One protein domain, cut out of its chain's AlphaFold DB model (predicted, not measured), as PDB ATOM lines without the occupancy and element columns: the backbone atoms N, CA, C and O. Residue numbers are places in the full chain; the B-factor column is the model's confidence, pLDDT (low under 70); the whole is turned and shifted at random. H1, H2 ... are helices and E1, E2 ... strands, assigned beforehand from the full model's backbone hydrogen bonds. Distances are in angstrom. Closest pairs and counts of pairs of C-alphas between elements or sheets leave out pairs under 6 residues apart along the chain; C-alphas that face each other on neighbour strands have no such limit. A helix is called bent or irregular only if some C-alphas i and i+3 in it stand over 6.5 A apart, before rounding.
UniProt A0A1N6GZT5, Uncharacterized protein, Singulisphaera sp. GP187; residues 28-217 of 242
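What this domain is: This is residues 28 to 217 of the 242 residues of an uncharacterized protein of Singulisphaera sp. GP187 (UniProt A0A1N6GZT5). The chain is wound in stacked turns, a solenoid with three walls: the bent strands E1, E3 and E5 fold round a corner to build two walls, continued by E7 and E10 and by E8 and E11, and the sheet of E2, E4, E6, E9, E12 and E13 is the third. H2 covers the end of the stack near E10, and residues 188 to 212 lead from there to H3 beside the bent strands. The 190 printed residues hold nine strands, H1, four strands, H2 and H3, class mixed, helices and strands. The whole is compact, with a radius of gyration of the C-alphas of 15.9 A and spans of 48 by 34 by 32 A.

How they stand to each other: The branched sheet is twisted, its neighbours parallel. E3, residues 51 to 62, has E1, residues 28 to 38, on one side, with N 29 and O 52 at 2.9 A, and E5, residues 81 to 92, on the other, with N 53 and O 82 at 2.8 A. E1, E3 and E5 bend by 115, 118 and 118 degrees at residues 33, 59 and 89. E5 has E3 on one side and, on the other side, E7, residues 111 to 116, beside 81 to 86, with N 83 and O 112 at 2.9 A, and E8, residues 119 to 122, beside 89 to 92, with N 90 and O 119 at 2.9 A. E10, residues 145 to 150, is parallel to E7, with N 113 and O 146 at 2.9 A; E11, residues 153 to 155, is parallel to E8, with N 120 and O 153 at 2.9 A. The other sheet runs E2, residues 43 to 45, E4, 67 to 70, E6, 97 to 100, E9, 130 to 134, E12, 161 to 165, E13, 173 to 175. In it N 45 and O 68 are 2.8 A apart, N 69 and O 98 2.8 A, N 99 and O 131 2.8 A, and N 132 and O 162 2.9 A; E12 and E13 form an antiparallel hairpin, with N 175 and O 161 at 2.8 A. H1, residues 138 to 144, is on this sheet at a height of 8.0 A; its closest C-alphas to E12 are Leu 138 and Ser 165, 5.8 A. H2, residues 177 to 187, is on the branched sheet at a height of 9.3 A, Glu 148 of E10 and Lys 187 having the closest C-alphas, 5.0 A. H3, residues 213 to 216, only grazes the branched sheet. O i to N i+4 pairs are within hydrogen-bond range in 0 of 3 in H1, with 2 of 4 O i to N i+3 pairs, and 5 of 7 in H2; H3 is too short for one.

Where its parts are: E1, 18.6 A long, begins at C-alpha 28 (-14.392, 2.376, 25.592); E3 is 18.2 A, E5 18.4 A, E10 16.5 A and E7 16.3 A. H2 is 14.6 A and ends at C-alpha 187 (-19.770, -10.375, 46.173); H3 ends at C-alpha 216 (-23.713, 15.683, 46.843). H2 is irregular, C-alphas 183 and 186 being 9.4 A apart, and H1 only just, with C-alphas 140 and 143 at 6.9 A.

The domain as a whole: The C-alphas farthest apart are those of Gly 75 and Leu 199, 49.7 A. The printed part has no cut; the link from H2 to H3, 25 residues, is long. Residues 124 to 126 and 204 are under 70 in pLDDT.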
ATOM      1  N   VAL A  28     -15.043   2.202  24.293       95.19
ATOM      2  CA  VAL A  28     -14.392   2.376  25.592       95.19
ATOM      3  C   VAL A  28     -14.559   3.820  26.036       95.19
ATOM      4  O   VAL A  28     -14.084   4.737  25.364       95.19
ATOM      5  N   ILE A  29     -15.234   4.020  27.164       96.50
ATOM      6  CA  ILE A  29     -15.494   5.333  27.754       96.50
ATOM      7  C   ILE A  29     -14.784   5.381  29.101       96.50
ATOM      8  O   ILE A  29     -15.105   4.609  30.003       96.50
ATOM      9  N   ARG A  30     -13.823   6.298  29.229       97.69
ATOM     10  CA  ARG A  30     -13.093   6.557  30.471       97.69
ATOM     11  C   ARG A  30     -13.246   8.019  30.842       97.69
ATOM     12  O   ARG A  30     -12.850   8.883  30.060       97.69
ATOM     13  N   THR A  31     -13.785   8.281  32.025       97.19
ATOM     14  CA  THR A  31     -13.983   9.648  32.514       97.19
ATOM     15  C   THR A  31     -13.550   9.749  33.965       97.19
ATOM     16  O   THR A  31     -13.874   8.876  34.773       97.19
ATOM     17  N   THR A  32     -12.845  10.837  34.283       97.88
ATOM     18  CA  THR A  32     -12.283  11.077  35.611       97.88
ATOM     19  C   THR A  32     -12.499  12.520  36.057       97.88
ATOM     20  O   THR A  32     -12.582  13.413  35.211       97.88
ATOM     21  N   ASP A  33     -12.608  12.751  37.369       97.00
ATOM     22  CA  ASP A  33     -12.662  14.083  38.002       97.00
ATOM     23  C   ASP A  33     -13.737  15.006  37.401       97.00
ATOM     24  O   ASP A  33     -13.523  16.202  37.188       97.00
ATOM     25  N   SER A  34     -14.901  14.451  37.059       96.25
ATOM     26  CA  SER A  34     -15.906  15.180  36.283       96.25
ATOM     27  C   SER A  34     -17.303  15.120  36.884       96.25
ATOM     28  O   SER A  34     -17.674  14.240  37.662       96.25
ATOM     29  N   LEU A  35     -18.110  16.099  36.477       95.81
ATOM     30  CA  LEU A  35     -19.535  16.147  36.753       95.81
ATOM     31  C   LEU A  35     -20.301  15.920  35.447       95.81
ATOM     32  O   LEU A  35     -20.164  16.698  34.503       95.81
ATOM     33  N   LEU A  36     -21.117  14.868  35.405       95.19
ATOM     34  CA  LEU A  36     -21.938  14.490  34.260       95.19
ATOM     35  C   LEU A  36     -23.420  14.673  34.586       95.19
ATOM     36  O   LEU A  36     -23.906  14.232  35.629       95.19
ATOM     37  N   ARG A  37     -24.151  15.291  33.658       93.94
ATOM     38  CA  ARG A  37     -25.607  15.453  33.717       93.94
ATOM     39  C   ARG A  37     -26.224  14.934  32.422       93.94
ATOM     40  O   ARG A  37     -25.798  15.351  31.350       93.94
ATOM     41  N   SER A  38     -27.241  14.086  32.517       92.75
ATOM     42  CA  SER A  38     -28.063  13.654  31.382       92.75
ATOM     43  C   SER A  38     -29.546  13.792  31.714       92.75
ATOM     44  O   SER A  38     -29.978  13.477  32.824       92.75
ATOM     45  N   GLY A  39     -30.341  14.268  30.754       91.56
ATOM     46  CA  GLY A  39     -31.803  14.281  30.861       91.56
ATOM     47  C   GLY A  39     -32.441  12.898  30.684       91.56
ATOM     48  O   GLY A  39     -33.569  12.701  31.123       91.56
ATOM     49  N   GLY A  40     -31.714  11.949  30.089       93.00
ATOM     50  CA  GLY A  40     -32.126  10.562  29.882       93.00
ATOM     51  C   GLY A  40     -31.030   9.610  30.349       93.00
ATOM     52  O   GLY A  40     -30.420   9.844  31.399       93.00
ATOM     53  N   ASP A  41     -30.783   8.561  29.572       95.81
ATOM     54  CA  ASP A  41     -29.688   7.628  29.831       95.81
ATOM     55  C   ASP A  41     -28.327   8.320  29.622       95.81
ATOM     56  O   ASP A  41     -28.217   9.290  28.865       95.81
ATOM     57  N   VAL A  42     -27.284   7.879  30.332       96.50
ATOM     58  CA  VAL A  42     -25.917   8.393  30.104       96.50
ATOM     59  C   VAL A  42     -25.274   7.689  28.913       96.50
ATOM     60  O   VAL A  42     -24.647   8.348  28.087       96.50
ATOM     61  N   VAL A  43     -25.454   6.371  28.811       97.56
ATOM     62  CA  VAL A  43     -25.017   5.566  27.666       97.56
ATOM     63  C   VAL A  43     -26.150   4.638  27.239       97.56
ATOM     64  O   VAL A  43     -26.638   3.855  28.052       97.56
ATOM     65  N   ASP A  44     -26.524   4.705  25.963       97.00
ATOM     66  CA  ASP A  44     -27.400   3.734  25.303       97.00
ATOM     67  C   ASP A  44     -26.540   2.813  24.420       97.00
ATOM     68  O   ASP A  44     -25.726   3.279  23.619       97.00
ATOM     69  N   VAL A  45     -26.656   1.503  24.630       95.25
ATOM     70  CA  VAL A  45     -25.888   0.466  23.940       95.25
ATOM     71  C   VAL A  45     -26.826  -0.291  23.016       95.25
ATOM     72  O   VAL A  45     -27.606  -1.141  23.452       95.25
ATOM     73  N   ALA A  46     -26.712   0.006  21.725       91.38
ATOM     74  CA  ALA A  46     -27.465  -0.671  20.682       91.38
ATOM     75  C   ALA A  46     -27.164  -2.181  20.628       91.38
ATOM     76  O   ALA A  46     -26.088  -2.651  21.019       91.38
ATOM     77  N   ALA A  47     -28.118  -2.935  20.086       87.69
ATOM     78  CA  ALA A  47     -28.014  -4.372  19.881       87.69
ATOM     79  C   ALA A  47     -26.707  -4.756  19.168       87.69
ATOM     80  O   ALA A  47     -26.353  -4.215  18.125       87.69
ATOM     81  N   GLY A  48     -25.972  -5.711  19.733       82.00
ATOM     82  CA  GLY A  48     -24.739  -6.253  19.150       82.00
ATOM     83  C   GLY A  48     -23.477  -5.467  19.496       82.00
ATOM     84  O   GLY A  48     -22.376  -5.967  19.260       82.00
ATOM     85  N   HIS A  49     -23.609  -4.285  20.100       87.25
ATOM     86  CA  HIS A  49     -22.469  -3.457  20.472       87.25
ATOM     87  C   HIS A  49     -21.923  -3.802  21.860       87.25
ATOM     88  O   HIS A  49     -22.625  -4.284  22.751       87.25
ATOM     89  N   ARG A  50     -20.621  -3.560  22.033       89.06
ATOM     90  CA  ARG A  50     -19.885  -3.795  23.281       89.06
ATOM     91  C   ARG A  50     -19.518  -2.460  23.920       89.06
ATOM     92  O   ARG A  50     -19.209  -1.503  23.209       89.06
ATOM     93  N   LEU A  51     -19.494  -2.431  25.250       94.81
ATOM     94  CA  LEU A  51     -19.128  -1.260  26.042       94.81
ATOM     95  C   LEU A  51     -18.187  -1.649  27.187       94.81
ATOM     96  O   LEU A  51     -18.459  -2.592  27.934       94.81
ATOM     97  N   GLU A  52     -17.125  -0.865  27.351       97.38
ATOM     98  CA  GLU A  52     -16.313  -0.780  28.563       97.38
ATOM     99  C   GLU A  52     -16.411   0.652  29.108       97.38
ATOM    100  O   GLU A  52     -15.877   1.590  28.518       97.38
ATOM    101  N   LEU A  53     -17.147   0.821  30.206       98.25
ATOM    102  CA  LEU A  53     -17.360   2.094  30.886       98.25
ATOM    103  C   LEU A  53     -16.570   2.115  32.195       98.25
ATOM    104  O   LEU A  53     -16.845   1.330  33.101       98.25
ATOM    105  N   GLU A  54     -15.627   3.042  32.312       98.56
ATOM    106  CA  GLU A  54     -14.856   3.291  33.527       98.56
ATOM    107  C   GLU A  54     -15.078   4.734  33.987       98.56
ATOM    108  O   GLU A  54     -14.722   5.692  33.296       98.56
ATOM    109  N   LEU A  55     -15.683   4.881  35.162       98.69
ATOM    110  CA  LEU A  55     -15.925   6.163  35.810       98.69
ATOM    111  C   LEU A  55     -15.149   6.202  37.122       98.69
ATOM    112  O   LEU A  55     -15.392   5.381  38.010       98.69
ATOM    113  N   ASP A  56     -14.233   7.157  37.234       98.62
ATOM    114  CA  ASP A  56     -13.376   7.318  38.407       98.62
ATOM    115  C   ASP A  56     -13.508   8.725  38.976       98.62
ATOM    116  O   ASP A  56     -13.343   9.705  38.260       98.62
ATOM    117  N   ASN A  57     -13.832   8.838  40.255       98.31
ATOM    118  CA  ASN A  57     -14.047  10.115  40.915       98.31
ATOM    119  C   ASN A  57     -15.035  11.027  40.155       98.31
ATOM    120  O   ASN A  57     -14.672  12.042  39.558       98.31
ATOM    121  N   MET A  58     -16.305  10.619  40.125       97.75
ATOM    122  CA  MET A  58     -17.328  11.231  39.272       97.75
ATOM    123  C   MET A  58     -18.586  11.593  40.049       97.75
ATOM    124  O   MET A  58     -19.084  10.807  40.855       97.75
ATOM    125  N   VAL A  59     -19.191  12.729  39.712       97.38
ATOM    126  CA  VAL A  59     -20.585  13.019  40.073       97.38
ATOM    127  C   VAL A  59     -21.451  12.805  38.844       97.38
ATOM    128  O   VAL A  59     -21.231  13.441  37.816       97.38
ATOM    129  N   VAL A  60     -22.451  11.932  38.937       96.31
ATOM    130  CA  VAL A  60     -23.361  11.630  37.826       96.31
ATOM    131  C   VAL A  60     -24.799  11.920  38.229       96.31
ATOM    132  O   VAL A  60     -25.283  11.414  39.240       96.31
ATOM    133  N   SER A  61     -25.509  12.686  37.403       94.44
ATOM    134  CA  SER A  61     -26.960  12.830  37.483       94.44
ATOM    135  C   SER A  61     -27.615  12.431  36.170       94.44
ATOM    136  O   SER A  61     -27.338  13.041  35.141       94.44
ATOM    137  N   ALA A  62     -28.503  11.442  36.204       93.44
ATOM    138  CA  ALA A  62     -29.220  10.969  35.026       93.44
ATOM    139  C   ALA A  62     -30.735  10.975  35.264       93.44
ATOM    140  O   ALA A  62     -31.219  10.486  36.289       93.44
ATOM    141  N   GLY A  63     -31.482  11.523  34.304       92.00
ATOM    142  CA  GLY A  63     -32.941  11.399  34.251       92.00
ATOM    143  C   GLY A  63     -33.407   9.996  33.838       92.00
ATOM    144  O   GLY A  63     -34.534   9.620  34.140       92.00
ATOM    145  N   GLY A  64     -32.530   9.213  33.207       93.56
ATOM    146  CA  GLY A  64     -32.689   7.788  32.920       93.56
ATOM    147  C   GLY A  64     -31.691   6.942  33.711       93.56
ATOM    148  O   GLY A  64     -31.417   7.223  34.887       93.56
ATOM    149  N   SER A  65     -31.181   5.892  33.079       95.75
ATOM    150  CA  SER A  65     -30.184   4.978  33.625       95.75
ATOM    151  C   SER A  65     -28.747   5.454  33.383       95.75
ATOM    152  O   SER A  65     -28.486   6.287  32.515       95.75
ATOM    153  N   LEU A  66     -27.769   4.920  34.123       97.12
ATOM    154  CA  LEU A  66     -26.363   5.125  33.739       97.12
ATOM    155  C   LEU A  66     -26.060   4.388  32.426       97.12
ATOM    156  O   LEU A  66     -25.482   4.966  31.512       97.12
ATOM    157  N   VAL A  67     -26.478   3.127  32.326       98.25
ATOM    158  CA  VAL A  67     -26.354   2.336  31.100       98.25
ATOM    159  C   VAL A  67     -27.692   1.699  30.766       98.25
ATOM    160  O   VAL A  67     -28.283   1.017  31.603       98.25
ATOM    161  N   HIS A  68     -28.134   1.882  29.532       98.06
ATOM    162  CA  HIS A  68     -29.253   1.164  28.946       98.06
ATOM    163  C   HIS A  68     -28.723   0.325  27.785       98.06
ATOM    164  O   HIS A  68     -28.041   0.850  26.915       98.06
ATOM    165  N   ALA A  69     -28.960  -0.984  27.795       97.38
ATOM    166  CA  ALA A  69     -28.496  -1.878  26.745       97.38
ATOM    167  C   ALA A  69     -29.620  -2.745  26.185       97.38
ATOM    168  O   ALA A  69     -30.427  -3.306  26.934       97.38
ATOM    169  N   HIS A  70     -29.609  -2.882  24.863       96.62
ATOM    170  CA  HIS A  70     -30.640  -3.576  24.105       96.62
ATOM    171  C   HIS A  70     -30.259  -5.028  23.803       96.62
ATOM    172  O   HIS A  70     -29.086  -5.414  23.823       96.62
ATOM    173  N   GLY A  71     -31.282  -5.846  23.569       94.06
ATOM    174  CA  GLY A  71     -31.167  -7.267  23.278       94.06
ATOM    175  C   GLY A  71     -30.432  -7.561  21.973       94.06
ATOM    176  O   GLY A  71     -30.041  -6.681  21.218       94.06
ATOM    177  N   LEU A  72     -30.230  -8.844  21.705       92.62
ATOM    178  CA  LEU A  72     -29.461  -9.362  20.584       92.62
ATOM    179  C   LEU A  72     -30.323 -10.317  19.759       92.62
ATOM    180  O   LEU A  72     -31.186 -11.011  20.319       92.62
ATOM    181  N   PRO A  73     -30.064 -10.440  18.445       91.38
ATOM    182  CA  PRO A  73     -30.644 -11.506  17.649       91.38
ATOM    183  C   PRO A  73     -30.365 -12.876  18.275       91.38
ATOM    184  O   PRO A  73     -29.301 -13.134  18.845       91.38
ATOM    185  N   ARG A  74     -31.333 -13.785  18.160       89.31
ATOM    186  CA  ARG A  74     -31.235 -15.107  18.785       89.31
ATOM    187  C   ARG A  74     -29.995 -15.864  18.302       89.31
ATOM    188  O   ARG A  74     -29.752 -15.967  17.104       89.31
ATOM    189  N   GLY A  75     -29.257 -16.452  19.244       84.38
ATOM    190  CA  GLY A  75     -28.045 -17.226  18.957       84.38
ATOM    191  C   GLY A  75     -26.776 -16.384  18.812       84.38
ATOM    192  O   GLY A  75     -25.697 -16.957  18.671       84.38
ATOM    193  N   VAL A  76     -26.880 -15.054  18.895       84.75
ATOM    194  CA  VAL A  76     -25.721 -14.167  18.995       84.75
ATOM    195  C   VAL A  76     -25.298 -14.076  20.456       84.75
ATOM    196  O   VAL A  76     -26.088 -13.725  21.331       84.75
ATOM    197  N   THR A  77     -24.035 -14.386  20.728       77.19
ATOM    198  CA  THR A  77     -23.417 -14.164  22.038       77.19
ATOM    199  C   THR A  77     -22.559 -12.909  21.980       77.19
ATOM    200  O   THR A  77     -21.707 -12.806  21.100       77.19
ATOM    201  N   SER A  78     -22.737 -11.991  22.927       81.50
ATOM    202  CA  SER A  78     -21.855 -10.836  23.093       81.50
ATOM    203  C   SER A  78     -20.954 -10.995  24.315       81.50
ATOM    204  O   SER A  78     -21.274 -11.702  25.277       81.50
ATOM    205  N   GLU A  79     -19.804 -10.325  24.279       87.00
ATOM    206  CA  GLU A  79     -19.029 -10.107  25.495       87.00
ATOM    207  C   GLU A  79     -19.836  -9.249  26.484       87.00
ATOM    208  O   GLU A  79     -20.631  -8.406  26.058       87.00
ATOM    209  N   PRO A  80     -19.638  -9.434  27.801       92.62
ATOM    210  CA  PRO A  80     -20.323  -8.620  28.792       92.62
ATOM    211  C   PRO A  80     -20.018  -7.129  28.633       92.62
ATOM    212  O   PRO A  80     -18.865  -6.745  28.431       92.62
ATOM    213  N   ILE A  81     -21.040  -6.299  28.823       96.19
ATOM    214  CA  ILE A  81     -20.896  -4.858  29.016       96.19
ATOM    215  C   ILE A  81     -20.220  -4.645  30.365       96.19
ATOM    216  O   ILE A  81     -20.772  -5.024  31.399       96.19
ATOM    217  N   ARG A  82     -19.019  -4.070  30.363       98.00
ATOM    218  CA  ARG A  82     -18.232  -3.853  31.580       98.00
ATOM    219  C   ARG A  82     -18.463  -2.449  32.102       98.00
ATOM    220  O   ARG A  82     -18.293  -1.484  31.365       98.00
ATOM    221  N   ILE A  83     -18.821  -2.345  33.376       98.69
ATOM    222  CA  ILE A  83     -19.070  -1.074  34.055       98.69
ATOM    223  C   ILE A  83     -18.249  -1.066  35.339       98.69
ATOM    224  O   ILE A  83     -18.493  -1.874  36.232       98.69
ATOM    225  N   SER A  84     -17.281  -0.161  35.431       98.75
ATOM    226  CA  SER A  84     -16.430   0.020  36.608       98.75
ATOM    227  C   SER A  84     -16.616   1.419  37.175       98.75
ATOM    228  O   SER A  84     -16.386   2.404  36.478       98.75
ATOM    229  N   LEU A  85     -17.024   1.501  38.439       98.81
ATOM    230  CA  LEU A  85     -17.254   2.752  39.157       98.81
ATOM    231  C   LEU A  85     -16.341   2.799  40.380       98.81
ATOM    232  O   LEU A  85     -16.436   1.932  41.249       98.81
ATOM    233  N   THR A  86     -15.478   3.804  40.465       98.69
ATOM    234  CA  THR A  86     -14.629   4.046  41.639       98.69
ATOM    235  C   THR A  86     -14.851   5.468  42.118       98.69
ATOM    236  O   THR A  86     -14.788   6.395  41.319       98.69
ATOM    237  N   GLN A  87     -15.173   5.651  43.402       98.25
ATOM    238  CA  GLN A  87     -15.451   6.978  43.968       98.25
ATOM    239  C   GLN A  87     -16.511   7.763  43.176       98.25
ATOM    240  O   GLN A  87     -16.362   8.941  42.869       98.25
ATOM    241  N   VAL A  88     -17.608   7.105  42.804       98.50
ATOM    242  CA  VAL A  88     -18.690   7.731  42.036       98.50
ATOM    243  C   VAL A  88     -19.856   8.068  42.955       98.50
ATOM    244  O   VAL A  88     -20.308   7.220  43.719       98.50
ATOM    245  N   THR A  89     -20.395   9.281  42.854       97.88
ATOM    246  CA  THR A  89     -21.721   9.611  43.394       97.88
ATOM    247  C   THR A  89     -22.718   9.684  42.245       97.88
ATOM    248  O   THR A  89     -22.749  10.669  41.506       97.88
ATOM    249  N   ALA A  90     -23.530   8.640  42.081       96.31
ATOM    250  CA  ALA A  90     -24.512   8.529  41.008       96.31
ATOM    251  C   ALA A  90     -25.943   8.691  41.535       96.31
ATOM    252  O   ALA A  90     -26.397   7.927  42.389       96.31
ATOM    253  N   ARG A  91     -26.672   9.661  40.973       94.00
ATOM    254  CA  ARG A  91     -28.118   9.848  41.145       94.00
ATOM    255  C   ARG A  91     -28.816   9.597  39.813       94.00
ATOM    256  O   ARG A  91     -28.774  10.445  38.923       94.00
ATOM    257  N   THR A  92     -29.485   8.460  39.692       93.19
ATOM    258  CA  THR A  92     -30.119   8.010  38.445       93.19
ATOM    259  C   THR A  92     -31.603   7.742  38.670       93.19
ATOM    260  O   THR A  92     -31.956   6.932  39.527       93.19
ATOM    261  N   ALA A  93     -32.491   8.381  37.911       91.31
ATOM    262  CA  ALA A  93     -33.930   8.134  38.046       91.31
ATOM    263  C   ALA A  93     -34.375   6.802  37.404       91.31
ATOM    264  O   ALA A  93     -35.292   6.158  37.916       91.31
ATOM    265  N   GLY A  94     -33.687   6.352  36.349       90.50
ATOM    266  CA  GLY A  94     -33.900   5.066  35.669       90.50
ATOM    267  C   GLY A  94     -33.085   3.894  36.232       90.50
ATOM    268  O   GLY A  94     -33.143   2.798  35.682       90.50
ATOM    269  N   GLY A  95     -32.343   4.095  37.325       94.00
ATOM    270  CA  GLY A  95     -31.465   3.076  37.914       94.00
ATOM    271  C   GLY A  95     -30.044   3.086  37.340       94.00
ATOM    272  O   GLY A  95     -29.690   3.909  36.506       94.00
ATOM    273  N   LEU A  96     -29.194   2.174  37.793       97.12
ATOM    274  CA  LEU A  96     -27.823   2.077  37.307       97.12
ATOM    275  C   LEU A  96     -27.763   1.404  35.935       97.12
ATOM    276  O   LEU A  96     -27.183   1.960  35.009       97.12
ATOM    277  N   VAL A  97     -28.377   0.227  35.793       98.12
ATOM    278  CA  VAL A  97     -28.386  -0.511  34.521       98.12
ATOM    279  C   VAL A  97     -29.792  -0.956  34.159       98.12
ATOM    280  O   VAL A  97     -30.480  -1.581  34.971       98.12
ATOM    281  N   GLN A  98     -30.176  -0.691  32.916       97.81
ATOM    282  CA  GLN A  98     -31.371  -1.213  32.270       97.81
ATOM    283  C   GLN A  98     -30.958  -2.128  31.118       97.81
ATOM    284  O   GLN A  98     -30.238  -1.715  30.215       97.81
ATOM    285  N   LEU A  99     -31.418  -3.372  31.151       98.00
ATOM    286  CA  LEU A  99     -31.307  -4.314  30.048       98.00
ATOM    287  C   LEU A  99     -32.706  -4.564  29.493       98.00
ATOM    288  O   LEU A  99     -33.602  -4.924  30.258       98.00
ATOM    289  N   GLU A 100     -32.891  -4.391  28.192       97.25
ATOM    290  CA  GLU A 100     -34.195  -4.516  27.537       97.25
ATOM    291  C   GLU A 100     -34.084  -5.326  26.243       97.25
ATOM    292  O   GLU A 100     -33.137  -5.175  25.486       97.25
ATOM    293  N   SER A 101     -35.035  -6.225  25.988       96.06
ATOM    294  CA  SER A 101     -35.073  -7.042  24.765       96.06
ATOM    295  C   SER A 101     -36.437  -6.981  24.097       96.06
ATOM    296  O   SER A 101     -37.484  -6.942  24.751       96.06
ATOM    297  N   ALA A 102     -36.423  -7.063  22.771       93.88
ATOM    298  CA  ALA A 102     -37.613  -7.062  21.931       93.88
ATOM    299  C   ALA A 102     -37.773  -8.405  21.204       93.88
ATOM    300  O   ALA A 102     -36.859  -9.221  21.155       93.88
ATOM    301  N   GLY A 103     -38.938  -8.652  20.597       91.06
ATOM    302  CA  GLY A 103     -39.217  -9.930  19.924       91.06
ATOM    303  C   GLY A 103     -38.230 -10.297  18.802       91.06
ATOM    304  O   GLY A 103     -37.956 -11.480  18.606       91.06
ATOM    305  N   GLY A 104     -37.681  -9.306  18.089       90.25
ATOM    306  CA  GLY A 104     -36.644  -9.514  17.065       90.25
ATOM    307  C   GLY A 104     -35.235  -9.724  17.633       90.25
ATOM    308  O   GLY A 104     -34.398 -10.350  16.987       90.25
ATOM    309  N   GLU A 105     -35.005  -9.268  18.862       93.50
ATOM    310  CA  GLU A 105     -33.714  -9.260  19.552       93.50
ATOM    311  C   GLU A 105     -33.888  -9.799  20.984       93.50
ATOM    312  O   GLU A 105     -33.785  -9.051  21.960       93.50
ATOM    313  N   PRO A 106     -34.256 -11.086  21.139       93.88
ATOM    314  CA  PRO A 106     -34.732 -11.614  22.416       93.88
ATOM    315  C   PRO A 106     -33.621 -11.874  23.443       93.88
ATOM    316  O   PRO A 106     -33.922 -12.004  24.628       93.88
ATOM    317  N   GLU A 107     -32.362 -11.992  23.016       93.56
ATOM    318  CA  GLU A 107     -31.258 -12.396  23.892       93.56
ATOM    319  C   GLU A 107     -30.647 -11.179  24.588       93.56
ATOM    320  O   GLU A 107     -30.003 -10.351  23.958       93.56
ATOM    321  N   LEU A 108     -30.814 -11.058  25.903       95.06
ATOM    322  CA  LEU A 108     -30.238  -9.931  26.640       95.06
ATOM    323  C   LEU A 108     -28.705 -10.025  26.753       95.06
ATOM    324  O   LEU A 108     -28.186 -11.111  27.048       95.06
ATOM    325  N   PRO A 109     -27.971  -8.903  26.646       94.81
ATOM    326  CA  PRO A 109     -26.559  -8.878  26.998       94.81
ATOM    327  C   PRO A 109     -26.362  -9.149  28.500       94.81
ATOM    328  O   PRO A 109     -27.302  -9.149  29.297       94.81
ATOM    329  N   ILE A 110     -25.115  -9.404  28.893       95.81
ATOM    330  CA  ILE A 110     -24.721  -9.486  30.305       95.81
ATOM    331  C   ILE A 110     -24.075  -8.158  30.690       95.81
ATOM    332  O   ILE A 110     -23.148  -7.728  30.013       95.81
ATOM    333  N   ALA A 111     -24.499  -7.552  31.797       97.75
ATOM    334  CA  ALA A 111     -23.762  -6.460  32.425       97.75
ATOM    335  C   ALA A 111     -22.864  -7.009  33.542       97.75
ATOM    336  O   ALA A 111     -23.340  -7.709  34.437       97.75
ATOM    337  N   ASP A 112     -21.572  -6.702  33.483       98.12
ATOM    338  CA  ASP A 112     -20.583  -6.987  34.524       98.12
ATOM    339  C   ASP A 112     -20.215  -5.682  35.230       98.12
ATOM    340  O   ASP A 112     -19.517  -4.832  34.674       98.12
ATOM    341  N   VAL A 113     -20.762  -5.503  36.432       98.62
ATOM    342  CA  VAL A 113     -20.751  -4.241  37.167       98.62
ATOM    343  C   VAL A 113     -19.879  -4.369  38.406       98.62
ATOM    344  O   VAL A 113     -20.143  -5.195  39.284       98.62
ATOM    345  N   ARG A 114     -18.860  -3.514  38.494       98.75
ATOM    346  CA  ARG A 114     -17.931  -3.429  39.620       98.75
ATOM    347  C   ARG A 114     -17.960  -2.034  40.207       98.75
ATOM    348  O   ARG A 114     -17.775  -1.054  39.488       98.75
ATOM    349  N   VAL A 115     -18.177  -1.940  41.512       98.75
ATOM    350  CA  VAL A 115     -18.340  -0.654  42.192       98.75
ATOM    351  C   VAL A 115     -17.505  -0.614  43.459       98.75
ATOM    352  O   VAL A 115     -17.566  -1.522  44.289       98.75
ATOM    353  N   ARG A 116     -16.736   0.461  43.623       98.62
ATOM    354  CA  ARG A 116     -15.877   0.694  44.779       98.62
ATOM    355  C   ARG A 116     -16.074   2.092  45.348       98.62
ATOM    356  O   ARG A 116     -16.093   3.065  44.596       98.62
ATOM    357  N   ASP A 117     -16.195   2.176  46.670       98.50
ATOM    358  CA  ASP A 117     -16.201   3.417  47.453       98.50
ATOM    359  C   ASP A 117     -17.150   4.473  46.861       98.50
ATOM    360  O   ASP A 117     -16.809   5.639  46.720       98.50
ATOM    361  N   SER A 118     -18.344   4.054  46.438       98.75
ATOM    362  CA  SER A 118     -19.271   4.865  45.639       98.75
ATOM    363  C   SER A 118     -20.624   5.004  46.326       98.75
ATOM    364  O   SER A 118     -21.051   4.109  47.057       98.75
ATOM    365  N   ILE A 119     -21.326   6.102  46.054       98.12
ATOM    366  CA  ILE A 119     -22.713   6.307  46.466       98.12
ATOM    367  C   ILE A 119     -23.616   6.085  45.258       98.12
ATOM    368  O   ILE A 119     -23.504   6.782  44.249       98.12
ATOM    369  N   LEU A 120     -24.539   5.136  45.378       97.31
ATOM    370  CA  LEU A 120     -25.560   4.861  44.377       97.31
ATOM    371  C   LEU A 120     -26.916   5.252  44.930       97.31
ATOM    372  O   LEU A 120     -27.280   4.876  46.048       97.31
ATOM    373  N   ALA A 121     -27.671   5.988  44.130       93.31
ATOM    374  CA  ALA A 121     -28.949   6.484  44.568       93.31
ATOM    375  C   ALA A 121     -29.957   6.606  43.431       93.31
ATOM    376  O   ALA A 121     -29.646   7.016  42.309       93.31
ATOM    377  N   THR A 122     -31.195   6.275  43.767       88.12
ATOM    378  CA  THR A 122     -32.360   6.407  42.895       88.12
ATOM    379  C   THR A 122     -33.253   7.530  43.408       88.12
ATOM    380  O   THR A 122     -33.193   7.891  44.581       88.12
ATOM    381  N   THR A 123     -34.082   8.115  42.549       76.19
ATOM    382  CA  THR A 123     -35.080   9.108  42.989       76.19
ATOM    383  C   THR A 123     -36.216   8.427  43.777       76.19
ATOM    384  O   THR A 123     -36.336   7.204  43.752       76.19
ATOM    385  N   SER A 124     -37.067   9.165  44.509       59.88
ATOM    386  CA  SER A 124     -38.071   8.540  45.411       59.88
ATOM    387  C   SER A 124     -39.208   7.793  44.696       59.88
ATOM    388  O   SER A 124     -39.824   6.908  45.286       59.88
ATOM    389  N   LYS A 125     -39.465   8.119  43.423       62.22
ATOM    390  CA  LYS A 125     -40.295   7.332  42.485       62.22
ATOM    391  C   LYS A 125     -39.450   6.420  41.585       62.22
ATOM    392  O   LYS A 125     -39.963   5.863  40.618       62.22
ATOM    393  N   GLY A 126     -38.149   6.366  41.851       63.44
ATOM    394  CA  GLY A 126     -37.124   5.874  40.950       63.44
ATOM    395  C   GLY A 126     -37.281   4.402  40.623       63.44
ATOM    396  O   GLY A 126     -37.824   3.607  41.396       63.44
ATOM    397  N   ALA A 127     -36.787   4.053  39.442       81.19
ATOM    398  CA  ALA A 127     -36.682   2.675  39.021       81.19
ATOM    399  C   ALA A 127     -35.740   1.894  39.961       81.19
ATOM    400  O   ALA A 127     -34.891   2.485  40.632       81.19
ATOM    401  N   PRO A 128     -35.868   0.558  40.009       94.38
ATOM    402  CA  PRO A 128     -34.896  -0.289  40.684       94.38
ATOM    403  C   PRO A 128     -33.468   0.006  40.212       94.38
ATOM    404  O   PRO A 128     -33.269   0.371  39.055       94.38
ATOM    405  N   LEU A 129     -32.471  -0.211  41.076       96.25
ATOM    406  CA  LEU A 129     -31.063  -0.000  40.706       96.25
ATOM    407  C   LEU A 129     -30.664  -0.814  39.456       96.25
ATOM    408  O   LEU A 129     -29.906  -0.327  38.624       96.25
ATOM    409  N   PHE A 130     -31.214  -2.017  39.293       97.94
ATOM    410  CA  PHE A 130     -31.062  -2.849  38.104       97.94
ATOM    411  C   PHE A 130     -32.418  -3.241  37.526       97.94
ATOM    412  O   PHE A 130     -33.302  -3.715  38.247       97.94
ATOM    413  N   ARG A 131     -32.569  -3.127  36.211       97.50
ATOM    414  CA  ARG A 131     -33.779  -3.540  35.496       97.50
ATOM    415  C   ARG A 131     -33.425  -4.507  34.376       97.50
ATOM    416  O   ARG A 131     -32.523  -4.229  33.594       97.50
ATOM    417  N   VAL A 132     -34.120  -5.637  34.323       98.12
ATOM    418  CA  VAL A 132     -33.903  -6.690  33.327       98.12
ATOM    419  C   VAL A 132     -35.248  -7.070  32.719       98.12
ATOM    420  O   VAL A 132     -36.029  -7.805  33.327       98.12
ATOM    421  N   ASP A 133     -35.510  -6.563  31.520       97.62
ATOM    422  CA  ASP A 133     -36.771  -6.718  30.801       97.62
ATOM    423  C   ASP A 133     -36.562  -7.626  29.576       97.62
ATOM    424  O   ASP A 133     -35.977  -7.254  28.559       97.62
ATOM    425  N   GLY A 134     -36.994  -8.877  29.718       96.69
ATOM    426  CA  GLY A 134     -36.645  -9.995  28.850       96.69
ATOM    427  C   GLY A 134     -37.806 -10.583  28.049       96.69
ATOM    428  O   GLY A 134     -38.941 -10.609  28.522       96.69
ATOM    429  N   GLN A 135     -37.520 -11.171  26.886       95.81
ATOM    430  CA  GLN A 135     -38.471 -12.049  26.180       95.81
ATOM    431  C   GLN A 135     -38.504 -13.486  26.749       95.81
ATOM    432  O   GLN A 135     -39.491 -14.206  26.581       95.81
ATOM    433  N   ASP A 136     -37.444 -13.906  27.445       92.44
ATOM    434  CA  ASP A 136     -37.327 -15.242  28.042       92.44
ATOM    435  C   ASP A 136     -38.053 -15.371  29.392       92.44
ATOM    436  O   ASP A 136     -38.620 -14.414  29.927       92.44
ATOM    437  N   SER A 137     -38.046 -16.578  29.968       93.62
ATOM    438  CA  SER A 137     -38.575 -16.823  31.312       93.62
ATOM    439  C   SER A 137     -37.748 -16.104  32.385       93.62
ATOM    440  O   SER A 137     -36.543 -15.919  32.241       93.62
ATOM    441  N   LEU A 138     -38.371 -15.774  33.522       93.19
ATOM    442  CA  LEU A 138     -37.702 -15.080  34.636       93.19
ATOM    443  C   LEU A 138     -36.431 -15.794  35.122       93.19
ATOM    444  O   LEU A 138     -35.446 -15.147  35.462       93.19
ATOM    445  N   SER A 139     -36.416 -17.131  35.104       91.69
ATOM    446  CA  SER A 139     -35.232 -17.906  35.488       91.69
ATOM    447  C   SER A 139     -34.025 -17.638  34.585       91.69
ATOM    448  O   SER A 139     -32.900 -17.672  35.070       91.69
ATOM    449  N   ALA A 140     -34.247 -17.356  33.296       91.81
ATOM    450  CA  ALA A 140     -33.190 -17.044  32.335       91.81
ATOM    451  C   ALA A 140     -32.667 -15.598  32.460       91.81
ATOM    452  O   ALA A 140     -31.580 -15.284  31.973       91.81
ATOM    453  N   LEU A 141     -33.415 -14.714  33.129       95.19
ATOM    454  CA  LEU A 141     -33.020 -13.318  33.351       95.19
ATOM    455  C   LEU A 141     -32.059 -13.169  34.539       95.19
ATOM    456  O   LEU A 141     -31.289 -12.210  34.608       95.19
ATOM    457  N   ARG A 142     -32.059 -14.139  35.460       92.31
ATOM    458  CA  ARG A 142     -31.325 -14.084  36.733       92.31
ATOM    459  C   ARG A 142     -29.840 -13.743  36.574       92.31
ATOM    460  O   ARG A 142     -29.328 -12.919  37.329       92.31
ATOM    461  N   ASP A 143     -29.171 -14.299  35.573       93.00
ATOM    462  CA  ASP A 143     -27.713 -14.188  35.427       93.00
ATOM    463  C   ASP A 143     -27.262 -13.044  34.498       93.00
ATOM    464  O   ASP A 143     -26.077 -12.932  34.179       93.00
ATOM    465  N   ARG A 144     -28.186 -12.168  34.075       96.19
ATOM    466  CA  ARG A 144     -27.889 -11.045  33.164       96.19
ATOM    467  C   ARG A 144     -27.176  -9.869  33.838       96.19
ATOM    468  O   ARG A 144     -26.557  -9.068  33.149       96.19
ATOM    469  N   ILE A 145     -27.194  -9.800  35.169       97.25
ATOM    470  CA  ILE A 145     -26.418  -8.831  35.954       97.25
ATOM    471  C   ILE A 145     -25.410  -9.587  36.818       97.25
ATOM    472  O   ILE A 145     -25.789 -10.363  37.701       97.25
ATOM    473  N   LYS A 146     -24.123  -9.332  36.590       97.19
ATOM    474  CA  LYS A 146     -23.028  -9.693  37.491       97.19
ATOM    475  C   LYS A 146     -22.649  -8.453  38.293       97.19
ATOM    476  O   LYS A 146     -22.518  -7.371  37.735       97.19
ATOM    477  N   TRP A 147     -22.513  -8.626  39.603       97.88
ATOM    478  CA  TRP A 147     -22.270  -7.544  40.551       97.88
ATOM    479  C   TRP A 147     -21.084  -7.881  41.446       97.88
ATOM    480  O   TRP A 147     -21.014  -9.001  41.962       97.88
ATOM    481  N   GLU A 148     -20.206  -6.904  41.649       98.50
ATOM    482  CA  GLU A 148     -19.175  -6.883  42.684       98.50
ATOM    483  C   GLU A 148     -19.125  -5.485  43.315       98.50
ATOM    484  O   GLU A 148     -18.966  -4.483  42.615       98.50
ATOM    485  N   GLY A 149     -19.273  -5.413  44.637       98.00
ATOM    486  CA  GLY A 149     -19.346  -4.160  45.385       98.00
ATOM    487  C   GLY A 149     -18.369  -4.130  46.555       98.00
ATOM    488  O   GLY A 149     -18.263  -5.100  47.301       98.00
ATOM    489  N   HIS A 150     -17.686  -3.006  46.754       98.25
ATOM    490  CA  HIS A 150     -16.859  -2.748  47.933       98.25
ATOM    491  C   HIS A 150     -17.086  -1.323  48.442       98.25
ATOM    492  O   HIS A 150     -16.838  -0.371  47.707       98.25
ATOM    493  N   GLY A 151     -17.534  -1.154  49.686       97.75
ATOM    494  CA  GLY A 151     -17.756   0.181  50.256       97.75
ATOM    495  C   GLY A 151     -18.851   0.970  49.529       97.75
ATOM    496  O   GLY A 151     -18.744   2.187  49.375       97.75
ATOM    497  N   VAL A 152     -19.879   0.280  49.023       98.31
ATOM    498  CA  VAL A 152     -20.985   0.906  48.286       98.31
ATOM    499  C   VAL A 152     -22.034   1.418  49.265       98.31
ATOM    500  O   VAL A 152     -22.560   0.664  50.084       98.31
ATOM    501  N   ALA A 153     -22.358   2.701  49.166       98.06
ATOM    502  CA  ALA A 153     -23.414   3.327  49.942       98.06
ATOM    503  C   ALA A 153     -24.678   3.483  49.087       98.06
ATOM    504  O   ALA A 153     -24.691   4.185  48.078       98.06
ATOM    505  N   TYR A 154     -25.758   2.832  49.503       96.25
ATOM    506  CA  TYR A 154     -27.057   2.857  48.846       96.25
ATOM    507  C   TYR A 154     -27.973   3.869  49.524       96.25
ATOM    508  O   TYR A 154     -28.418   3.651  50.658       96.25
ATOM    509  N   HIS A 155     -28.283   4.953  48.816       93.00
ATOM    510  CA  HIS A 155     -29.134   6.027  49.315       93.00
ATOM    511  C   HIS A 155     -30.481   6.062  48.590       93.00
ATOM    512  O   HIS A 155     -30.532   6.056  47.366       93.00
ATOM    513  N   GLN A 156     -31.581   6.106  49.349       89.12
ATOM    514  CA  GLN A 156     -32.954   6.151  48.812       89.12
ATOM    515  C   GLN A 156     -33.297   5.023  47.812       89.12
ATOM    516  O   GLN A 156     -34.114   5.201  46.910       89.12
ATOM    517  N   ILE A 157     -32.710   3.833  47.992       90.69
ATOM    518  CA  ILE A 157     -32.985   2.651  47.162       90.69
ATOM    519  C   ILE A 157     -33.919   1.697  47.901       90.69
ATOM    520  O   ILE A 157     -33.542   1.073  48.896       90.69
ATOM    521  N   ASN A 158     -35.131   1.552  47.365       87.06
ATOM    522  CA  ASN A 158     -36.149   0.639  47.890       87.06
ATOM    523  C   ASN A 158     -36.192  -0.697  47.130       87.06
ATOM    524  O   ASN A 158     -36.502  -1.731  47.718       87.06
ATOM    525  N   ALA A 159     -35.849  -0.683  45.840       93.75
ATOM    526  CA  ALA A 159     -35.737  -1.869  44.999       93.75
ATOM    527  C   ALA A 159     -34.348  -1.899  44.355       93.75
ATOM    528  O   ALA A 159     -33.945  -0.963  43.670       93.75
ATOM    529  N   TYR A 160     -33.608  -2.981  44.573       96.38
ATOM    530  CA  TYR A 160     -32.260  -3.146  44.030       96.38
ATOM    531  C   TYR A 160     -32.314  -3.730  42.630       96.38
ATOM    532  O   TYR A 160     -31.539  -3.346  41.765       96.38
ATOM    533  N   ARG A 161     -33.246  -4.645  42.380       97.12
ATOM    534  CA  ARG A 161     -33.373  -5.279  41.075       97.12
ATOM    535  C   ARG A 161     -34.819  -5.614  40.754       97.12
ATOM    536  O   ARG A 161     -35.577  -5.985  41.650       97.12
ATOM    537  N   ARG A 162     -35.188  -5.529  39.479       97.12
ATOM    538  CA  ARG A 162     -36.434  -6.089  38.949       97.12
ATOM    539  C   ARG A 162     -36.169  -6.877  37.677       97.12
ATOM    540  O   ARG A 162     -35.605  -6.332  36.733       97.12
ATOM    541  N   ASP A 163     -36.691  -8.096  37.653       97.75
ATOM    542  CA  ASP A 163     -36.728  -8.946  36.468       97.75
ATOM    543  C   ASP A 163     -38.169  -9.031  35.955       97.75
ATOM    544  O   ASP A 163     -39.086  -9.380  36.708       97.75
ATOM    545  N   GLN A 164     -38.373  -8.722  34.678       97.19
ATOM    546  CA  GLN A 164     -39.665  -8.782  34.002       97.19
ATOM    547  C   GLN A 164     -39.545  -9.619  32.737       97.19
ATOM    548  O   GLN A 164     -38.672  -9.388  31.911       97.19
ATOM    549  N   SER A 165     -40.478 -10.548  32.553       96.69
ATOM    550  CA  SER A 165     -40.625 -11.281  31.298       96.69
ATOM    551  C   SER A 165     -41.803 -10.731  30.495       96.69
ATOM    552  O   SER A 165     -42.834 -10.380  31.075       96.69
ATOM    553  N   ALA A 166     -41.675 -10.699  29.171       94.94
ATOM    554  CA  ALA A 166     -42.761 -10.392  28.245       94.94
ATOM    555  C   ALA A 166     -43.762 -11.557  28.078       94.94
ATOM    556  O   ALA A 166     -44.792 -11.401  27.421       94.94
ATOM    557  N   GLN A 167     -43.492 -12.729  28.669       93.31
ATOM    558  CA  GLN A 167     -44.400 -13.873  28.613       93.31
ATOM    559  C   GLN A 167     -45.722 -13.575  29.332       93.31
ATOM    560  O   GLN A 167     -45.753 -13.085  30.464       93.31
ATOM    561  N   VAL A 168     -46.833 -13.909  28.672       91.38
ATOM    562  CA  VAL A 168     -48.185 -13.660  29.183       91.38
ATOM    563  C   VAL A 168     -48.379 -14.333  30.544       91.38
ATOM    564  O   VAL A 168     -48.109 -15.520  30.707       91.38
ATOM    565  N   GLY A 169     -48.880 -13.568  31.516       91.50
ATOM    566  CA  GLY A 169     -49.142 -14.049  32.876       91.50
ATOM    567  C   GLY A 169     -47.912 -14.092  33.789       91.50
ATOM    568  O   GLY A 169     -48.046 -14.473  34.951       91.50
ATOM    569  N   SER A 170     -46.733 -13.689  33.304       94.00
ATOM    570  CA  SER A 170     -45.527 -13.595  34.125       94.00
ATOM    571  C   SER A 170     -45.580 -12.392  35.070       94.00
ATOM    572  O   SER A 170     -45.807 -11.256  34.646       94.00
ATOM    573  N   VAL A 171     -45.361 -12.640  36.363       95.00
ATOM    574  CA  VAL A 171     -45.306 -11.601  37.399       95.00
ATOM    575  C   VAL A 171     -43.847 -11.196  37.623       95.00
ATOM    576  O   VAL A 171     -43.024 -12.084  37.850       95.00
ATOM    577  N   PRO A 172     -43.495  -9.897  37.596       95.56
ATOM    578  CA  PRO A 172     -42.121  -9.469  37.839       95.56
ATOM    579  C   PRO A 172     -41.583  -9.936  39.193       95.56
ATOM    580  O   PRO A 172     -42.288  -9.924  40.203       95.56
ATOM    581  N   THR A 173     -40.298 -10.279  39.216       96.44
ATOM    582  CA  THR A 173     -39.563 -10.548  40.459       96.44
ATOM    583  C   THR A 173     -38.859  -9.274  40.900       96.44
ATOM    584  O   THR A 173     -38.073  -8.712  40.140       96.44
ATOM    585  N   ILE A 174     -39.135  -8.811  42.121       96.12
ATOM    586  CA  ILE A 174     -38.523  -7.610  42.699       96.12
ATOM    587  C   ILE A 174     -37.618  -8.028  43.855       96.12
ATOM    588  O   ILE A 174     -38.045  -8.733  44.765       96.12
ATOM    589  N   TYR A 175     -36.379  -7.553  43.821       96.38
ATOM    590  CA  TYR A 175     -35.396  -7.735  44.873       96.38
ATOM    591  C   TYR A 175     -35.372  -6.475  45.729       96.38
ATOM    592  O   TYR A 175     -34.840  -5.433  45.331       96.38
ATOM    593  N   ASP A 176     -35.965  -6.579  46.910       95.38
ATOM    594  CA  ASP A 176     -35.743  -5.629  47.991       95.38
ATOM    595  C   ASP A 176     -34.339  -5.819  48.595       95.38
ATOM    596  O   ASP A 176     -33.553  -6.661  48.153       95.38
ATOM    597  N   ARG A 177     -34.013  -5.048  49.637       95.06
ATOM    598  CA  ARG A 177     -32.711  -5.153  50.312       95.06
ATOM    599  C   ARG A 177     -32.407  -6.577  50.785       95.06
ATOM    600  O   ARG A 177     -31.288  -7.046  50.607       95.06
ATOM    601  N   SER A 178     -33.369  -7.251  51.416       96.00
ATOM    602  CA  SER A 178     -33.117  -8.569  52.012       96.00
ATOM    603  C   SER A 178     -32.858  -9.629  50.939       96.00
ATOM    604  O   SER A 178     -31.887 -10.384  51.028       96.00
ATOM    605  N   SER A 179     -33.656  -9.610  49.874       95.50
ATOM    606  CA  SER A 179     -33.512 -10.497  48.722       95.50
ATOM    607  C   SER A 179     -32.233 -10.208  47.935       95.50
ATOM    608  O   SER A 179     -31.578 -11.141  47.474       95.50
ATOM    609  N   TRP A 180     -31.848  -8.933  47.800       95.56
ATOM    610  CA  TRP A 180     -30.609  -8.518  47.137       95.56
ATOM    611  C   TRP A 180     -29.370  -9.061  47.845       95.56
ATOM    612  O   TRP A 180     -28.554  -9.730  47.215       95.56
ATOM    613  N   VAL A 181     -29.278  -8.861  49.164       94.88
ATOM    614  CA  VAL A 181     -28.154  -9.344  49.984       94.88
ATOM    615  C   VAL A 181     -27.995 -10.863  49.866       94.88
ATOM    616  O   VAL A 181     -26.882 -11.364  49.710       94.88
ATOM    617  N   VAL A 182     -29.102 -11.612  49.870       94.81
ATOM    618  CA  VAL A 182     -29.069 -13.068  49.657       94.81
ATOM    619  C   VAL A 182     -28.609 -13.419  48.239       94.81
ATOM    620  O   VAL A 182     -27.830 -14.356  48.063       94.81
ATOM    621  N   ALA A 183     -29.081 -12.691  47.224       92.38
ATOM    622  CA  ALA A 183     -28.782 -12.978  45.824       92.38
ATOM    623  C   ALA A 183     -27.310 -12.735  45.455       92.38
ATOM    624  O   ALA A 183     -26.737 -13.527  44.704       92.38
ATOM    625  N   ILE A 184     -26.699 -11.665  45.970       93.56
ATOM    626  CA  ILE A 184     -25.296 -11.318  45.684       93.56
ATOM    627  C   ILE A 184     -24.306 -12.043  46.604       93.56
ATOM    628  O   ILE A 184     -23.172 -12.304  46.195       93.56
ATOM    629  N   GLY A 185     -24.726 -12.399  47.823       91.31
ATOM    630  CA  GLY A 185     -23.897 -13.099  48.800       91.31
ATOM    631  C   GLY A 185     -22.591 -12.361  49.102       91.31
ATOM    632  O   GLY A 185     -22.584 -11.177  49.411       91.31
ATOM    633  N   THR A 186     -21.462 -13.064  48.995       89.88
ATOM    634  CA  THR A 186     -20.126 -12.546  49.342       89.88
ATOM    635  C   THR A 186     -19.518 -11.610  48.298       89.88
ATOM    636  O   THR A 186     -18.364 -11.217  48.440       89.88
ATOM    637  N   LYS A 187     -20.241 -11.299  47.218       95.25
ATOM    638  CA  LYS A 187     -19.770 -10.375  46.173       95.25
ATOM    639  C   LYS A 187     -19.875  -8.908  46.592       95.25
ATOM    640  O   LYS A 187     -19.475  -8.032  45.838       95.25
ATOM    641  N   GLU A 188     -20.433  -8.651  47.768       95.00
ATOM    642  CA  GLU A 188     -20.560  -7.325  48.344       95.00
ATOM    643  C   GLU A 188     -19.819  -7.266  49.681       95.00
ATOM    644  O   GLU A 188     -20.066  -8.069  50.583       95.00
ATOM    645  N   ALA A 189     -18.893  -6.316  49.783       96.50
ATOM    646  CA  ALA A 189     -18.100  -6.038  50.968       96.50
ATOM    647  C   ALA A 189     -18.422  -4.637  51.498       96.50
ATOM    648  O   ALA A 189     -18.488  -3.670  50.738       96.50
ATOM    649  N   ASP A 190     -18.620  -4.545  52.813       95.81
ATOM    650  CA  ASP A 190     -18.868  -3.303  53.551       95.81
ATOM    651  C   ASP A 190     -19.962  -2.382  52.960       95.81
ATOM    652  O   ASP A 190     -19.743  -1.172  52.841       95.81
ATOM    653  N   PRO A 191     -21.151  -2.899  52.576       96.88
ATOM    654  CA  PRO A 191     -22.207  -2.043  52.060       96.88
ATOM    655  C   PRO A 191     -22.821  -1.198  53.179       96.88
ATOM    656  O   PRO A 191     -23.052  -1.662  54.301       96.88
ATOM    657  N   PHE A 192     -23.185   0.034  52.845       97.25
ATOM    658  CA  PHE A 192     -24.047   0.857  53.680       97.25
ATOM    659  C   PHE A 192     -25.406   1.021  53.001       97.25
ATOM    660  O   PHE A 192     -25.478   1.351  51.825       97.25
ATOM    661  N   HIS A 193     -26.500   0.823  53.738       95.31
ATOM    662  CA  HIS A 193     -27.851   1.024  53.210       95.31
ATOM    663  C   HIS A 193     -28.621   1.977  54.114       95.31
ATOM    664  O   HIS A 193     -28.827   1.676  55.294       95.31
ATOM    665  N   GLY A 194     -29.108   3.076  53.545       92.12
ATOM    666  CA  GLY A 194     -29.947   4.031  54.253       92.12
ATOM    667  C   GLY A 194     -29.579   5.472  53.938       92.12
ATOM    668  O   GLY A 194     -29.167   5.817  52.831       92.12
ATOM    669  N   ASP A 195     -29.768   6.339  54.924       92.31
ATOM    670  CA  ASP A 195     -29.428   7.744  54.778       92.31
ATOM    671  C   ASP A 195     -27.915   7.957  54.917       92.31
ATOM    672  O   ASP A 195     -27.334   7.698  55.974       92.31
ATOM    673  N   VAL A 196     -27.278   8.421  53.840       94.06
ATOM    674  CA  VAL A 196     -25.842   8.736  53.815       94.06
ATOM    675  C   VAL A 196     -25.554  10.126  54.382       94.06
ATOM    676  O   VAL A 196     -24.387  10.478  54.537       94.06
ATOM    677  N   LYS A 197     -26.594  10.892  54.737       93.81
ATOM    678  CA  LYS A 197     -26.532  12.249  55.287       93.81
ATOM    679  C   LYS A 197     -25.837  13.231  54.347       93.81
ATOM    680  O   LYS A 197     -24.758  13.742  54.649       93.81
ATOM    681  N   PHE A 198     -26.453  13.499  53.201       93.38
ATOM    682  CA  PHE A 198     -26.072  14.661  52.397       93.38
ATOM    683  C   PHE A 198     -26.345  15.955  53.180       93.38
ATOM    684  O   PHE A 198     -27.289  16.027  53.962       93.38
ATOM    685  N   LEU A 199     -25.504  16.977  53.001       93.56
ATOM    686  CA  LEU A 199     -25.704  18.291  53.627       93.56
ATOM    687  C   LEU A 199     -26.950  18.999  53.099       93.56
ATOM    688  O   LEU A 199     -27.553  19.792  53.816       93.56
ATOM    689  N   GLN A 200     -27.280  18.752  51.833       89.12
ATOM    690  CA  GLN A 200     -28.499  19.239  51.217       89.12
ATOM    691  C   GLN A 200     -29.497  18.099  51.097       89.12
ATOM    692  O   GLN A 200     -29.144  17.002  50.660       89.12
ATOM    693  N   ASP A 201     -30.750  18.390  51.433       80.81
ATOM    694  CA  ASP A 201     -31.836  17.451  51.213       80.81
ATOM    695  C   ASP A 201     -31.994  17.182  49.717       80.81
ATOM    696  O   ASP A 201     -32.045  18.087  48.877       80.81
ATOM    697  N   TRP A 202     -32.089  15.904  49.379       78.31
ATOM    698  CA  TRP A 202     -32.337  15.484  48.015       78.31
ATOM    699  C   TRP A 202     -33.828  15.529  47.718       78.31
ATOM    700  O   TRP A 202     -34.566  14.605  48.062       78.31
ATOM    701  N   ASP A 203     -34.260  16.593  47.038       77.94
ATOM    702  CA  ASP A 203     -35.588  16.636  46.435       77.94
ATOM    703  C   ASP A 203     -35.690  15.532  45.362       77.94
ATOM    704  O   ASP A 203     -34.924  15.520  44.385       77.94
ATOM    705  N   PRO A 204     -36.600  14.562  45.521       69.19
ATOM    706  CA  PRO A 204     -36.744  13.485  44.559       69.19
ATOM    707  C   PRO A 204     -37.322  13.917  43.211       69.19
ATOM    708  O   PRO A 204     -37.078  13.229  42.221       69.19
ATOM    709  N   GLU A 205     -38.041  15.039  43.147       77.38
ATOM    710  CA  GLU A 205     -38.588  15.582  41.897       77.38
ATOM    711  C   GLU A 205     -37.575  16.489  41.178       77.38
ATOM    712  O   GLU A 205     -37.821  16.961  40.067       77.38
ATOM    713  N   ARG A 206     -36.395  16.702  41.776       82.88
ATOM    714  CA  ARG A 206     -35.322  17.493  41.178       82.88
ATOM    715  C   ARG A 206     -34.839  16.877  39.868       82.88
ATOM    716  O   ARG A 206     -34.389  15.723  39.834       82.88
ATOM    717  N   THR A 207     -34.843  17.691  38.816       85.94
ATOM    718  CA  THR A 207     -34.355  17.326  37.482       85.94
ATOM    719  C   THR A 207     -32.836  17.150  37.464       85.94
ATOM    720  O   THR A 207     -32.097  17.878  38.130       85.94
ATOM    721  N   ALA A 208     -32.353  16.186  36.676       87.25
ATOM    722  CA  ALA A 208     -30.947  15.778  36.676       87.25
ATOM    723  C   ALA A 208     -29.969  16.905  36.284       87.25
ATOM    724  O   ALA A 208     -28.919  17.065  36.903       87.25
ATOM    725  N   TRP A 209     -30.330  17.754  35.315       85.69
ATOM    726  CA  TRP A 209     -29.472  18.858  34.854       85.69
ATOM    727  C   TRP A 209     -29.311  20.000  35.865       85.69
ATOM    728  O   TRP A 209     -28.463  20.874  35.673       85.69
ATOM    729  N   THR A 210     -30.074  19.985  36.963       88.38
ATOM    730  CA  THR A 210     -29.929  20.984  38.026       88.38
ATOM    731  C   THR A 210     -28.927  20.590  39.104       88.38
ATOM    732  O   THR A 210     -28.577  21.447  39.915       88.38
ATOM    733  N   LEU A 211     -28.465  19.333  39.150       89.12
ATOM    734  CA  LEU A 211     -27.536  18.855  40.179       89.12
ATOM    735  C   LEU A 211     -26.166  19.537  40.047       89.12
ATOM    736  O   LEU A 211     -25.529  19.484  38.999       89.12
ATOM    737  N   ASN A 212     -25.677  20.149  41.111       90.50
ATOM    738  CA  ASN A 212     -24.343  20.712  41.256       90.50
ATOM    739  C   ASN A 212     -23.476  19.820  42.165       90.50
ATOM    740  O   ASN A 212     -23.962  18.895  42.816       90.50
ATOM    741  N   ARG A 213     -22.169  20.098  42.204       90.62
ATOM    742  CA  ARG A 213     -21.224  19.305  43.004       90.62
ATOM    743  C   ARG A 213     -21.491  19.384  44.511       90.62
ATOM    744  O   ARG A 213     -21.230  18.431  45.229       90.62
ATOM    745  N   ASP A 214     -21.974  20.520  45.008       91.19
ATOM    746  CA  ASP A 214     -22.121  20.759  46.445       91.19
ATOM    747  C   ASP A 214     -23.411  20.134  47.003       91.19
ATOM    748  O   ASP A 214     -23.504  19.898  48.206       91.19
ATOM    749  N   ASP A 215     -24.367  19.777  46.141       91.00
ATOM    750  CA  ASP A 215     -25.577  19.023  46.503       91.00
ATOM    751  C   ASP A 215     -25.279  17.587  46.943       91.00
ATOM    752  O   ASP A 215     -26.076  16.960  47.640       91.00
ATOM    753  N   VAL A 216     -24.144  17.043  46.504       93.38
ATOM    754  CA  VAL A 216     -23.713  15.683  46.843       93.38
ATOM    755  C   VAL A 216     -22.660  15.672  47.950       93.38
ATOM    756  O   VAL A 216     -22.052  14.641  48.233       93.38
ATOM    757  N   ARG A 217     -22.445  16.817  48.611       95.12
ATOM    758  CA  ARG A 217     -21.533  16.926  49.748       95.12
ATOM    759  C   ARG A 217     -22.128  16.230  50.965       95.12
ATOM    760  O   ARG A 217     -23.244  16.531  51.383       95.12
TER     761      ARG A 217